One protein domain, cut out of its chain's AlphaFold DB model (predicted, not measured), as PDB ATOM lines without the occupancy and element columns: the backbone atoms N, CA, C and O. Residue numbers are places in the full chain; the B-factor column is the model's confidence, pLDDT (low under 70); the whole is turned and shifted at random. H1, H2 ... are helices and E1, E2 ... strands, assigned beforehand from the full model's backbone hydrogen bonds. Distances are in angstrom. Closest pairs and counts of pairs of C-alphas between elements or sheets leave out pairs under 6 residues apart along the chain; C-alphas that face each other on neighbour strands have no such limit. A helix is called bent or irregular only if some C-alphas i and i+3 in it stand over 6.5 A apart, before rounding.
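AT A GLANCE: This is residues 353 to 376 and 387 to 460 of the 483 residues of an uncharacterized protein of Fusarium oxysporum f. sp. lycopersici (strain 4287 / CBS 123668 / FGSC 9935 / NRRL 34936) (UniProt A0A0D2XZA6). With little regular structure, this is a loose run of loops round a small two-stranded ribbon, E1 and E2, with short helices H1 and H2 towards opposite ends. The 98 printed residues hold E1, H1, E2, H2 in that order, a mixed class with 24 residues in named elements; the sheet is antiparallel. The radius of gyration of the C-alphas is 16.1 A and the spans are 46 by 31 by 26 A.

IN THESE COORDINATES: Find C-alpha 388 at (132.367, 185.630, 147.917), where E1 runs to 392, 13.2 A. H1 is residues 417 to 423, 8.1 A, irregular, with C-alphas 419 and 422 9.5 A apart. E2 is 431 to 435, 13.3 A. H2, 453 to 459, 10.0 A, ends at (122.777, 172.257, 163.328).

HOW THE PARTS SIT: Look at N 389 and O 434, 2.7 A apart, where E1 and E2 pair antiparallel at 148 degrees. Residues 372 to 373 pair with 389 to 390 of E1, antiparallel. H2 is apart from E1 and H1. Every O i to N i+4 pair is within hydrogen-bond range in H2; in H1 1 of 3, and 1 of 4 O i to N i+3.

THE WHOLE: Residues 377 to 386 are cut out, leaving 7.2 A between C-alphas 376 and 387. Links E1 to H1 and E2 to H2 are long. Look for pLDDT under 70 at, among others, 399 to 407.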
ATOM      1  N   ARG A 353     156.449 178.932 159.859       69.50
ATOM      2  CA  ARG A 353     155.879 177.585 159.745       69.50
ATOM      3  C   ARG A 353     154.596 177.390 160.561       69.50
ATOM      4  O   ARG A 353     153.813 176.522 160.219       69.50
ATOM      5  N   GLU A 354     154.355 178.198 161.588       72.50
ATOM      6  CA  GLU A 354     153.170 178.112 162.462       72.50
ATOM      7  C   GLU A 354     152.164 179.236 162.192       72.50
ATOM      8  O   GLU A 354     150.992 179.162 162.566       72.50
ATOM      9  N   ARG A 355     152.605 180.282 161.490       78.69
ATOM     10  CA  ARG A 355     151.775 181.427 161.137       78.69
ATOM     11  C   ARG A 355     150.669 181.029 160.153       78.69
ATOM     12  O   ARG A 355     150.921 180.347 159.164       78.69
ATOM     13  N   SER A 356     149.440 181.485 160.380       75.56
ATOM     14  CA  SER A 356     148.359 181.388 159.390       75.56
ATOM     15  C   SER A 356     148.596 182.351 158.215       75.56
ATOM     16  O   SER A 356     149.127 183.445 158.426       75.56
ATOM     17  N   PRO A 357     148.184 181.999 156.981       78.00
ATOM     18  CA  PRO A 357     148.207 182.923 155.852       78.00
ATOM     19  C   PRO A 357     147.532 184.256 156.195       78.00
ATOM     20  O   PRO A 357     146.521 184.252 156.907       78.00
ATOM     21  N   PRO A 358     148.041 185.389 155.679       72.38
ATOM     22  CA  PRO A 358     147.368 186.665 155.848       72.38
ATOM     23  C   PRO A 358     145.988 186.623 155.188       72.38
ATOM     24  O   PRO A 358     145.819 186.096 154.085       72.38
ATOM     25  N   LEU A 359     145.012 187.200 155.880       72.31
ATOM     26  CA  LEU A 359     143.653 187.347 155.384       72.31
ATOM     27  C   LEU A 359     143.610 188.289 154.158       72.31
ATOM     28  O   LEU A 359     144.413 189.226 154.078       72.31
ATOM     29  N   PRO A 360     142.710 188.058 153.182       73.25
ATOM     30  CA  PRO A 360     142.581 188.922 152.009       73.25
ATOM     31  C   PRO A 360     142.240 190.377 152.362       73.25
ATOM     32  O   PRO A 360     141.476 190.644 153.283       73.25
ATOM     33  N   LYS A 361     142.774 191.327 151.583       66.94
ATOM     34  CA  LYS A 361     142.726 192.775 151.880       66.94
ATOM     35  C   LYS A 361     141.332 193.422 151.834       66.94
ATOM     36  O   LYS A 361     141.188 194.525 152.339       66.94
ATOM     37  N   ASN A 362     140.332 192.759 151.247       71.12
ATOM     38  CA  ASN A 362     138.984 193.310 151.036       71.12
ATOM     39  C   ASN A 362     137.923 192.626 151.909       71.12
ATOM     40  O   ASN A 362     136.745 192.643 151.568       71.12
ATOM     41  N   MET A 363     138.331 191.947 152.976       74.19
ATOM     42  CA  MET A 363     137.408 191.209 153.826       74.19
ATOM     43  C   MET A 363     136.867 192.115 154.937       74.19
ATOM     44  O   MET A 363     137.637 192.850 155.552       74.19
ATOM     45  N   GLY A 364     135.552 192.083 155.146       73.81
ATOM     46  CA  GLY A 364     134.863 192.821 156.197       73.81
ATOM     47  C   GLY A 364     135.108 192.252 157.595       73.81
ATOM     48  O   GLY A 364     135.902 191.319 157.788       73.81
ATOM     49  N   ASP A 365     134.419 192.851 158.563       78.00
ATOM     50  CA  ASP A 365     134.477 192.446 159.964       78.00
ATOM     51  C   ASP A 365     133.887 191.043 160.168       78.00
ATOM     52  O   ASP A 365     133.111 190.543 159.348       78.00
ATOM     53  N   GLU A 366     134.324 190.388 161.244       77.38
ATOM     54  CA  GLU A 366     133.799 189.082 161.641       77.38
ATOM     55  C   GLU A 366     132.398 189.233 162.214       77.38
ATOM     56  O   GLU A 366     132.179 189.960 163.180       77.38
ATOM     57  N   ASP A 367     131.470 188.501 161.617       77.06
ATOM     58  CA  ASP A 367     130.167 188.215 162.188       77.06
ATOM     59  C   ASP A 367     130.316 187.306 163.437       77.06
ATOM     60  O   ASP A 367     131.324 186.593 163.537       77.06
ATOM     61  N   PRO A 368     129.368 187.277 164.403       77.69
ATOM     62  CA  PRO A 368     129.497 186.472 165.623       77.69
ATOM     63  C   PRO A 368     129.698 184.970 165.383       77.69
ATOM     64  O   PRO A 368     130.231 184.278 166.250       77.69
ATOM     65  N   TRP A 369     129.329 184.461 164.202       71.69
ATOM     66  CA  TRP A 369     129.573 183.074 163.797       71.69
ATOM     67  C   TRP A 369     130.916 182.867 163.064       71.69
ATOM     68  O   TRP A 369     131.197 181.772 162.578       71.69
ATOM     69  N   GLY A 370     131.768 183.895 162.984       74.44
ATOM     70  CA  GLY A 370     133.097 183.866 162.358       74.44
ATOM     71  C   GLY A 370     133.094 184.060 160.839       74.44
ATOM     72  O   GLY A 370     134.137 183.935 160.189       74.44
ATOM     73  N   TYR A 371     131.934 184.356 160.257       80.38
ATOM     74  CA  TYR A 371     131.778 184.617 158.832       80.38
ATOM     75  C   TYR A 371     132.231 186.032 158.496       80.38
ATOM     76  O   TYR A 371     132.135 186.945 159.312       80.38
ATOM     77  N   ARG A 372     132.746 186.225 157.283       82.38
ATOM     78  CA  ARG A 372     133.173 187.542 156.812       82.38
ATOM     79  C   ARG A 372     132.735 187.752 155.372       82.38
ATOM     80  O   ARG A 372     132.994 186.920 154.502       82.38
ATOM     81  N   ILE A 373     132.107 188.888 155.102       78.50
ATOM     82  CA  ILE A 373     131.678 189.271 153.753       78.50
ATOM     83  C   ILE A 373     132.792 190.087 153.099       78.50
ATOM     84  O   ILE A 373     133.470 190.872 153.760       78.50
ATOM     85  N   TYR A 374     133.026 189.901 151.801       78.31
ATOM     86  CA  TYR A 374     133.993 190.728 151.086       78.31
ATOM     87  C   TYR A 374     133.384 192.086 150.737       78.31
ATOM     88  O   TYR A 374     132.418 192.176 149.986       78.31
ATOM     89  N   ASN A 375     134.019 193.155 151.211       70.06
ATOM     90  CA  ASN A 375     133.683 194.531 150.870       70.06
ATOM     91  C   ASN A 375     134.293 194.873 149.503       70.06
ATOM     92  O   ASN A 375     135.324 195.547 149.414       70.06
ATOM     93  N   GLN A 376     133.701 194.369 148.420       64.62
ATOM     94  CA  GLN A 376     134.080 194.780 147.069       64.62
ATOM     95  C   GLN A 376     133.200 195.940 146.611       64.62
ATOM     96  O   GLN A 376     131.976 195.865 146.646       64.62
ATOM     97  N   SER A 387     130.388 187.998 144.707       59.31
ATOM     98  CA  SER A 387     130.736 188.516 146.034       59.31
ATOM     99  C   SER A 387     130.874 187.337 146.988       59.31
ATOM    100  O   SER A 387     129.924 186.861 147.595       59.31
ATOM    101  N   ARG A 388     132.088 186.803 147.084       72.94
ATOM    102  CA  ARG A 388     132.367 185.630 147.917       72.94
ATOM    103  C   ARG A 388     132.110 185.952 149.393       72.94
ATOM    104  O   ARG A 388     132.337 187.070 149.843       72.94
ATOM    105  N   LEU A 389     131.682 184.949 150.140       77.75
ATOM    106  CA  LEU A 389     131.570 184.878 151.587       77.75
ATOM    107  C   LEU A 389     132.730 184.028 152.114       77.75
ATOM    108  O   LEU A 389     132.946 182.907 151.654       77.75
ATOM    109  N   PHE A 390     133.485 184.538 153.081       82.06
ATOM    110  CA  PHE A 390     134.462 183.742 153.817       82.06
ATOM    111  C   PHE A 390     133.777 183.097 155.017       82.06
ATOM    112  O   PHE A 390     133.158 183.786 155.828       82.06
ATOM    113  N   CYS A 391     133.912 181.782 155.144       79.25
ATOM    114  CA  CYS A 391     133.396 181.030 156.276       79.25
ATOM    115  C   CYS A 391     134.524 180.272 156.988       79.25
ATOM    116  O   CYS A 391     135.468 179.793 156.332       79.25
ATOM    117  N   PRO A 392     134.450 180.153 158.328       77.50
ATOM    118  CA  PRO A 392     135.336 179.284 159.080       77.50
ATOM    119  C   PRO A 392     135.265 177.867 158.531       77.50
ATOM    120  O   PRO A 392     134.234 177.405 158.040       77.50
ATOM    121  N   ARG A 393     136.392 177.169 158.590       75.88
ATOM    122  CA  ARG A 393     136.451 175.827 158.040       75.88
ATOM    123  C   ARG A 393     135.653 174.859 158.910       75.88
ATOM    124  O   ARG A 393     135.807 174.841 160.125       75.88
ATOM    125  N   THR A 394     134.819 174.051 158.270       71.81
ATOM    126  CA  THR A 394     133.866 173.157 158.945       71.81
ATOM    127  C   THR A 394     134.406 171.748 159.175       71.81
ATOM    128  O   THR A 394     133.855 171.008 159.986       71.81
ATOM    129  N   PHE A 395     135.502 171.380 158.508       71.75
ATOM    130  CA  PHE A 395     136.177 170.093 158.657       71.75
ATOM    131  C   PHE A 395     137.694 170.248 158.480       71.75
ATOM    132  O   PHE A 395     138.161 171.098 157.718       71.75
ATOM    133  N   GLU A 396     138.474 169.417 159.162       77.06
ATOM    134  CA  GLU A 396     139.925 169.335 158.992       77.06
ATOM    135  C   GLU A 396     140.266 168.029 158.285       77.06
ATOM    136  O   GLU A 396     139.664 167.001 158.577       77.06
ATOM    137  N   PHE A 397     141.185 168.091 157.319       77.94
ATOM    138  CA  PHE A 397     141.686 166.887 156.673       77.94
ATOM    139  C   PHE A 397     142.850 166.343 157.496       77.94
ATOM    140  O   PHE A 397     143.710 167.118 157.939       77.94
ATOM    141  N   ASN A 398     142.891 165.023 157.631       76.44
ATOM    142  CA  ASN A 398     144.016 164.318 158.234       76.44
ATOM    143  C   ASN A 398     145.230 164.312 157.291       76.44
ATOM    144  O   ASN A 398     145.093 164.441 156.072       76.44
ATOM    145  N   ASP A 399     146.428 164.114 157.843       69.69
ATOM    146  CA  ASP A 399     147.681 164.140 157.071       69.69
ATOM    147  C   ASP A 399     147.741 163.061 155.970       69.69
ATOM    148  O   ASP A 399     148.420 163.239 154.958       69.69
ATOM    149  N   TRP A 400     147.008 161.954 156.142       69.00
ATOM    150  CA  TRP A 400     146.918 160.848 155.180       69.00
ATOM    151  C   TRP A 400     145.801 161.009 154.137       69.00
ATOM    152  O   TRP A 400     145.679 160.177 153.237       69.00
ATOM    153  N   GLU A 401     144.965 162.046 154.234       67.00
ATOM    154  CA  GLU A 401     143.837 162.231 153.321       67.00
ATOM    155  C   GLU A 401     144.280 162.842 151.982       67.00
ATOM    156  O   GLU A 401     145.022 163.824 151.893       67.00
ATOM    157  N   ILE A 402     143.826 162.217 150.893       59.41
ATOM    158  CA  ILE A 402     144.248 162.535 149.528       59.41
ATOM    159  C   ILE A 402     143.518 163.799 149.057       59.41
ATOM    160  O   ILE A 402     142.302 163.813 148.905       59.41
ATOM    161  N   GLY A 403     144.274 164.863 148.786       61.88
ATOM    162  CA  GLY A 403     143.733 166.113 148.226       61.88
ATOM    163  C   GLY A 403     144.749 167.246 148.064       61.88
ATOM    164  O   GLY A 403     144.481 168.261 147.426       61.88
ATOM    165  N   PHE A 404     145.956 167.085 148.611       64.88
ATOM    166  CA  PHE A 404     146.945 168.157 148.655       64.88
ATOM    167  C   PHE A 404     147.584 168.510 147.291       64.88
ATOM    168  O   PHE A 404     147.843 169.687 147.039       64.88
ATOM    169  N   ARG A 405     147.811 167.543 146.390       57.62
ATOM    170  CA  ARG A 405     148.557 167.771 145.125       57.62
ATOM    171  C   ARG A 405     147.853 168.757 144.177       57.62
ATOM    172  O   ARG A 405     148.509 169.529 143.480       57.62
ATOM    173  N   ASP A 406     146.524 168.825 144.233       57.16
ATOM    174  CA  ASP A 406     145.738 169.802 143.467       57.16
ATOM    175  C   ASP A 406     145.424 171.086 144.242       57.16
ATOM    176  O   ASP A 406     144.970 172.072 143.659       57.16
ATOM    177  N   SER A 407     145.773 171.143 145.527       69.62
ATOM    178  CA  SER A 407     145.501 172.300 146.373       69.62
ATOM    179  C   SER A 407     146.312 173.545 145.976       69.62
ATOM    180  O   SER A 407     147.351 173.490 145.306       69.62
ATOM    181  N   THR A 408     145.848 174.701 146.457       71.50
ATOM    182  CA  THR A 408     146.560 175.989 146.370       71.50
ATOM    183  C   THR A 408     147.715 176.101 147.369       71.50
ATOM    184  O   THR A 408     148.338 177.162 147.469       71.50
ATOM    185  N   ASN A 409     148.000 175.035 148.120       78.19
ATOM    186  CA  ASN A 409     149.073 174.968 149.105       78.19
ATOM    187  C   ASN A 409     150.307 174.227 148.592       78.19
ATOM    188  O   ASN A 409     151.269 174.073 149.347       78.19
ATOM    189  N   ASP A 410     150.284 173.756 147.342       81.94
ATOM    190  CA  ASP A 410     151.362 172.943 146.801       81.94
ATOM    191  C   ASP A 410     152.649 173.739 146.563       81.94
ATOM    192  O   ASP A 410     152.673 174.728 145.823       81.94
ATOM    193  N   SER A 411     153.739 173.295 147.191       82.81
ATOM    194  CA  SER A 411     155.070 173.872 146.998       82.81
ATOM    195  C   SER A 411     155.587 173.691 145.568       82.81
ATOM    196  O   SER A 411     156.311 174.563 145.083       82.81
ATOM    197  N   SER A 412     155.150 172.649 144.845       81.25
ATOM    198  CA  SER A 412     155.509 172.440 143.433       81.25
ATOM    199  C   SER A 412     155.013 173.573 142.518       81.25
ATOM    200  O   SER A 412     155.633 173.876 141.498       81.25
ATOM    201  N   LYS A 413     153.947 174.274 142.934       80.88
ATOM    202  CA  LYS A 413     153.344 175.425 142.240       80.88
ATOM    203  C   LYS A 413     153.989 176.768 142.627       80.88
ATOM    204  O   LYS A 413     153.455 177.832 142.319       80.88
ATOM    205  N   GLY A 414     155.132 176.744 143.321       80.56
ATOM    206  CA  GLY A 414     155.880 177.941 143.724       80.56
ATOM    207  C   GLY A 414     155.324 178.651 144.964       80.56
ATOM    208  O   GLY A 414     155.604 179.833 145.192       80.56
ATOM    209  N   HIS A 415     154.514 177.964 145.773       83.94
ATOM    210  CA  HIS A 415     154.029 178.495 147.046       83.94
ATOM    211  C   HIS A 415     155.081 178.347 148.153       83.94
ATOM    212  O   HIS A 415     155.790 177.349 148.238       83.94
ATOM    213  N   THR A 416     155.187 179.364 149.011       82.94
ATOM    214  CA  THR A 416     156.191 179.438 150.083       82.94
ATOM    215  C   THR A 416     155.534 179.513 151.457       82.94
ATOM    216  O   THR A 416     154.387 179.955 151.585       82.94
ATOM    217  N   HIS A 417     156.284 179.167 152.510       80.88
ATOM    218  CA  HIS A 417     155.832 179.328 153.899       80.88
ATOM    219  C   HIS A 417     155.438 180.778 154.223       80.88
ATOM    220  O   HIS A 417     154.522 180.998 155.000       80.88
ATOM    221  N   ALA A 418     156.018 181.785 153.565       78.31
ATOM    222  CA  ALA A 418     155.593 183.176 153.751       78.31
ATOM    223  C   ALA A 418     154.145 183.444 153.284       78.31
ATOM    224  O   ALA A 418     153.470 184.310 153.835       78.31
ATOM    225  N   LYS A 419     153.661 182.717 152.265       79.06
ATOM    226  CA  LYS A 419     152.312 182.892 151.694       79.06
ATOM    227  C   LYS A 419     151.279 181.914 152.253       79.06
ATOM    228  O   LYS A 419     150.098 182.251 152.277       79.06
ATOM    229  N   ARG A 420     151.696 180.697 152.619       82.06
ATOM    230  CA  ARG A 420     150.804 179.607 153.072       82.06
ATOM    231  C   ARG A 420     151.000 179.198 154.525       82.06
ATOM    232  O   ARG A 420     150.117 178.566 155.098       82.06
ATOM    233  N   GLY A 421     152.111 179.603 155.128       86.00
ATOM    234  CA  GLY A 421     152.352 179.423 156.546       86.00
ATOM    235  C   GLY A 421     152.314 177.960 156.967       86.00
ATOM    236  O   GLY A 421     152.961 177.117 156.332       86.00
ATOM    237  N   LYS A 422     151.495 177.684 157.986       84.56
ATOM    238  CA  LYS A 422     151.226 176.342 158.525       84.56
ATOM    239  C   LYS A 422     150.525 175.378 157.575       84.56
ATOM    240  O   LYS A 422     150.565 174.179 157.805       84.56
ATOM    241  N   TYR A 423     149.911 175.881 156.504       82.94
ATOM    242  CA  TYR A 423     149.186 175.034 155.559       82.94
ATOM    243  C   TYR A 423     150.013 174.601 154.351       82.94
ATOM    244  O   TYR A 423     149.515 173.843 153.518       82.94
ATOM    245  N   LEU A 424     151.258 175.074 154.220       82.25
ATOM    246  CA  LEU A 424     152.124 174.632 153.131       82.25
ATOM    247  C   LEU A 424     152.298 173.114 153.201       82.25
ATOM    248  O   LEU A 424     152.607 172.578 154.259       82.25
ATOM    249  N   ASN A 425     152.143 172.437 152.069       81.94
ATOM    250  CA  ASN A 425     152.220 170.982 152.000       81.94
ATOM    251  C   ASN A 425     151.111 170.205 152.728       81.94
ATOM    252  O   ASN A 425     151.239 169.001 152.918       81.94
ATOM    253  N   THR A 426     150.003 170.871 153.070       80.38
ATOM    254  CA  THR A 426     148.827 170.237 153.681       80.38
ATOM    255  C   THR A 426     147.563 170.528 152.865       80.38
ATOM    256  O   THR A 426     147.457 171.596 152.247       80.38
ATOM    257  N   PRO A 427     146.569 169.625 152.876       78.00
ATOM    258  CA  PRO A 427     145.274 169.865 152.231       78.00
ATOM    259  C   PRO A 427     144.414 170.924 152.961       78.00
ATOM    260  O   PRO A 427     143.354 171.308 152.474       78.00
ATOM    261  N   ASN A 428     144.864 171.415 154.121       81.38
ATOM    262  CA  ASN A 428     144.109 172.293 155.014       81.38
ATOM    263  C   ASN A 428     144.229 173.785 154.642       81.38
ATOM    264  O   ASN A 428     145.196 174.209 154.024       81.38
ATOM    265  N   SER A 429     143.253 174.620 155.008       79.62
ATOM    266  CA  SER A 429     143.271 176.068 154.726       79.62
ATOM    267  C   SER A 429     142.678 176.878 155.885       79.62
ATOM    268  O   SER A 429     142.068 176.318 156.792       79.62
ATOM    269  N   ASN A 430     142.840 178.209 155.856       78.19
ATOM    270  CA  ASN A 430     142.269 179.114 156.870       78.19
ATOM    271  C   ASN A 430     140.732 179.083 156.929       78.19
ATOM    272  O   ASN A 430     140.166 179.443 157.952       78.19
ATOM    273  N   GLY A 431     140.067 178.732 155.831       79.56
ATOM    274  CA  GLY A 431     138.622 178.846 155.696       79.56
ATOM    275  C   GLY A 431     138.165 178.557 154.275       79.56
ATOM    276  O   GLY A 431     138.973 178.404 153.350       79.56
ATOM    277  N   LEU A 432     136.854 178.475 154.118       78.19
ATOM    278  CA  LEU A 432     136.180 178.198 152.858       78.19
ATOM    279  C   LEU A 432     135.646 179.511 152.278       78.19
ATOM    280  O   LEU A 432     135.235 180.413 153.004       78.19
ATOM    281  N   HIS A 433     135.697 179.629 150.955       79.56
ATOM    282  CA  HIS A 433     135.168 180.784 150.237       79.56
ATOM    283  C   HIS A 433     133.962 180.294 149.448       79.56
ATOM    284  O   HIS A 433     134.126 179.501 148.523       79.56
ATOM    285  N   VAL A 434     132.776 180.725 149.851       76.69
ATOM    286  CA  VAL A 434     131.494 180.299 149.281       76.69
ATOM    287  C   VAL A 434     130.898 181.472 148.517       76.69
ATOM    288  O   VAL A 434     131.193 182.621 148.827       76.69
ATOM    289  N   ASP A 435     130.124 181.207 147.477       75.62
ATOM    290  CA  ASP A 435     129.404 182.267 146.777       75.62
ATOM    291  C   ASP A 435     128.160 182.685 147.577       75.62
ATOM    292  O   ASP A 435     127.541 181.850 148.234       75.62
ATOM    293  N   HIS A 436     127.795 183.965 147.543       73.56
ATOM    294  CA  HIS A 436     126.528 184.430 148.125       73.56
ATOM    295  C   HIS A 436     125.327 184.117 147.226       73.56
ATOM    296  O   HIS A 436     124.192 184.151 147.691       73.56
ATOM    297  N   TRP A 437     125.573 183.793 145.955       71.44
ATOM    298  CA  TRP A 437     124.546 183.370 145.012       71.44
ATOM    299  C   TRP A 437     124.494 181.848 144.944       71.44
ATOM    300  O   TRP A 437     125.501 181.194 144.669       71.44
ATOM    301  N   CYS A 438     123.313 181.268 145.138       67.75
ATOM    302  CA  CYS A 438     123.085 179.854 144.859       67.75
ATOM    303  C   CYS A 438     121.712 179.672 144.197       67.75
ATOM    304  O   CYS A 438     120.721 180.256 144.618       67.75
ATOM    305  N   ASN A 439     121.692 178.911 143.097       69.00
ATOM    306  CA  ASN A 439     120.512 178.652 142.265       69.00
ATOM    307  C   ASN A 439     119.719 179.913 141.848       69.00
ATOM    308  O   ASN A 439     118.496 179.941 141.915       69.00
ATOM    309  N   GLY A 440     120.422 180.987 141.467       69.31
ATOM    310  CA  GLY A 440     119.796 182.249 141.045       69.31
ATOM    311  C   GLY A 440     119.255 183.125 142.182       69.31
ATOM    312  O   GLY A 440     118.744 184.206 141.904       69.31
ATOM    313  N   TYR A 441     119.399 182.699 143.439       68.50
ATOM    314  CA  TYR A 441     118.997 183.462 144.616       68.50
ATOM    315  C   TYR A 441     120.211 184.075 145.331       68.50
ATOM    316  O   TYR A 441     121.233 183.406 145.517       68.50
ATOM    317  N   ASP A 442     120.101 185.345 145.736       75.25
ATOM    318  CA  ASP A 442     121.134 186.069 146.488       75.25
ATOM    319  C   ASP A 442     120.874 185.962 147.996       75.25
ATOM    320  O   ASP A 442     119.948 186.557 148.540       75.25
ATOM    321  N   PHE A 443     121.735 185.230 148.700       75.12
ATOM    322  CA  PHE A 443     121.628 185.026 150.143       75.12
ATOM    323  C   PHE A 443     122.182 186.183 150.982       75.12
ATOM    324  O   PHE A 443     122.187 186.114 152.207       75.12
ATOM    325  N   SER A 444     122.668 187.266 150.375       70.81
ATOM    326  CA  SER A 444     123.091 188.448 151.136       70.81
ATOM    327  C   SER A 444     121.910 189.264 151.687       70.81
ATOM    328  O   SER A 444     122.058 189.953 152.706       70.81
ATOM    329  N   THR A 445     120.745 189.156 151.038       74.19
ATOM    330  CA  THR A 445     119.520 189.914 151.338       74.19
ATOM    331  C   THR A 445     118.566 189.214 152.299       74.19
ATOM    332  O   THR A 445     117.590 189.828 152.714       74.19
ATOM    333  N   THR A 446     118.838 187.964 152.666       77.25
ATOM    334  CA  THR A 446     118.000 187.195 153.592       77.25
ATOM    335  C   THR A 446     117.991 187.797 154.990       77.25
ATOM    336  O   THR A 446     118.943 188.446 155.430       77.25
ATOM    337  N   VAL A 447     116.916 187.552 155.720       79.69
ATOM    338  CA  VAL A 447     116.713 187.947 157.114       79.69
ATOM    339  C   VAL A 447     116.662 186.673 157.964       79.69
ATOM    340  O   VAL A 447     116.338 185.610 157.441       79.69
ATOM    341  N   PRO A 448     116.984 186.713 159.272       76.56
ATOM    342  CA  PRO A 448     116.914 185.506 160.088       76.56
ATOM    343  C   PRO A 448     115.561 184.799 160.120       76.56
ATOM    344  O   PRO A 448     115.511 183.593 160.330       76.56
ATOM    345  N   GLU A 449     114.476 185.526 159.882       80.00
ATOM    346  CA  GLU A 449     113.120 184.978 159.803       80.00
ATOM    347  C   GLU A 449     112.905 184.077 158.576       80.00
ATOM    348  O   GLU A 449     112.032 183.214 158.614       80.00
ATOM    349  N   ASP A 450     113.737 184.204 157.535       79.12
ATOM    350  CA  ASP A 450     113.659 183.380 156.322       79.12
ATOM    351  C   ASP A 450     114.129 181.933 156.560       79.12
ATOM    352  O   ASP A 450     113.915 181.059 155.718       79.12
ATOM    353  N   PHE A 451     114.784 181.661 157.696       76.31
ATOM    354  CA  PHE A 451     115.276 180.334 158.059       76.31
ATOM    355  C   PHE A 451     114.508 179.745 159.237       76.31
ATOM    356  O   PHE A 451     114.211 180.424 160.220       76.31
ATOM    357  N   ASP A 452     114.281 178.431 159.179       81.12
ATOM    358  CA  ASP A 452     113.729 177.689 160.307       81.12
ATOM    359  C   ASP A 452     114.711 177.717 161.489       81.12
ATOM    360  O   ASP A 452     115.761 177.062 161.498       81.12
ATOM    361  N   GLN A 453     114.339 178.477 162.516       80.69
ATOM    362  CA  GLN A 453     115.140 178.710 163.712       80.69
ATOM    363  C   GLN A 453     115.453 177.425 164.483       80.69
ATOM    364  O   GLN A 453     116.504 177.337 165.127       80.69
ATOM    365  N   ASP A 454     114.594 176.409 164.398       80.25
ATOM    366  CA  ASP A 454     114.845 175.129 165.052       80.25
ATOM    367  C   ASP A 454     115.958 174.364 164.338       80.25
ATOM    368  O   ASP A 454     116.831 173.787 164.994       80.25
ATOM    369  N   THR A 455     116.006 174.416 163.006       74.62
ATOM    370  CA  THR A 455     117.105 173.814 162.235       74.62
ATOM    371  C   THR A 455     118.419 174.564 162.438       74.62
ATOM    372  O   THR A 455     119.451 173.930 162.676       74.62
ATOM    373  N   VAL A 456     118.387 175.900 162.449       75.62
ATOM    374  CA  VAL A 456     119.560 176.751 162.705       75.62
ATOM    375  C   VAL A 456     120.176 176.419 164.064       75.62
ATOM    376  O   VAL A 456     121.388 176.214 164.158       75.62
ATOM    377  N   LYS A 457     119.348 176.277 165.108       78.44
ATOM    378  CA  LYS A 457     119.795 175.887 166.453       78.44
ATOM    379  C   LYS A 457     120.310 174.453 166.511       78.44
ATOM    380  O   LYS A 457     121.373 174.225 167.085       78.44
ATOM    381  N   ARG A 458     119.591 173.490 165.921       76.44
ATOM    382  CA  ARG A 458     119.976 172.065 165.935       76.44
ATOM    383  C   ARG A 458     121.325 171.823 165.264       76.44
ATOM    384  O   ARG A 458     122.123 171.045 165.774       76.44
ATOM    385  N   PHE A 459     121.580 172.488 164.140       67.44
ATOM    386  CA  PHE A 459     122.777 172.257 163.328       67.44
ATOM    387  C   PHE A 459     123.870 173.318 163.520       67.44
ATOM    388  O   PHE A 459     124.960 173.182 162.960       67.44
ATOM    389  N   GLY A 460     123.614 174.354 164.327       70.12
ATOM    390  CA  GLY A 460     124.565 175.434 164.594       70.12
ATOM    391  C   GLY A 460     124.986 176.176 163.324       70.12
ATOM    392  O   GLY A 460     126.168 176.490 163.173       70.12
TER     393      GLY A 460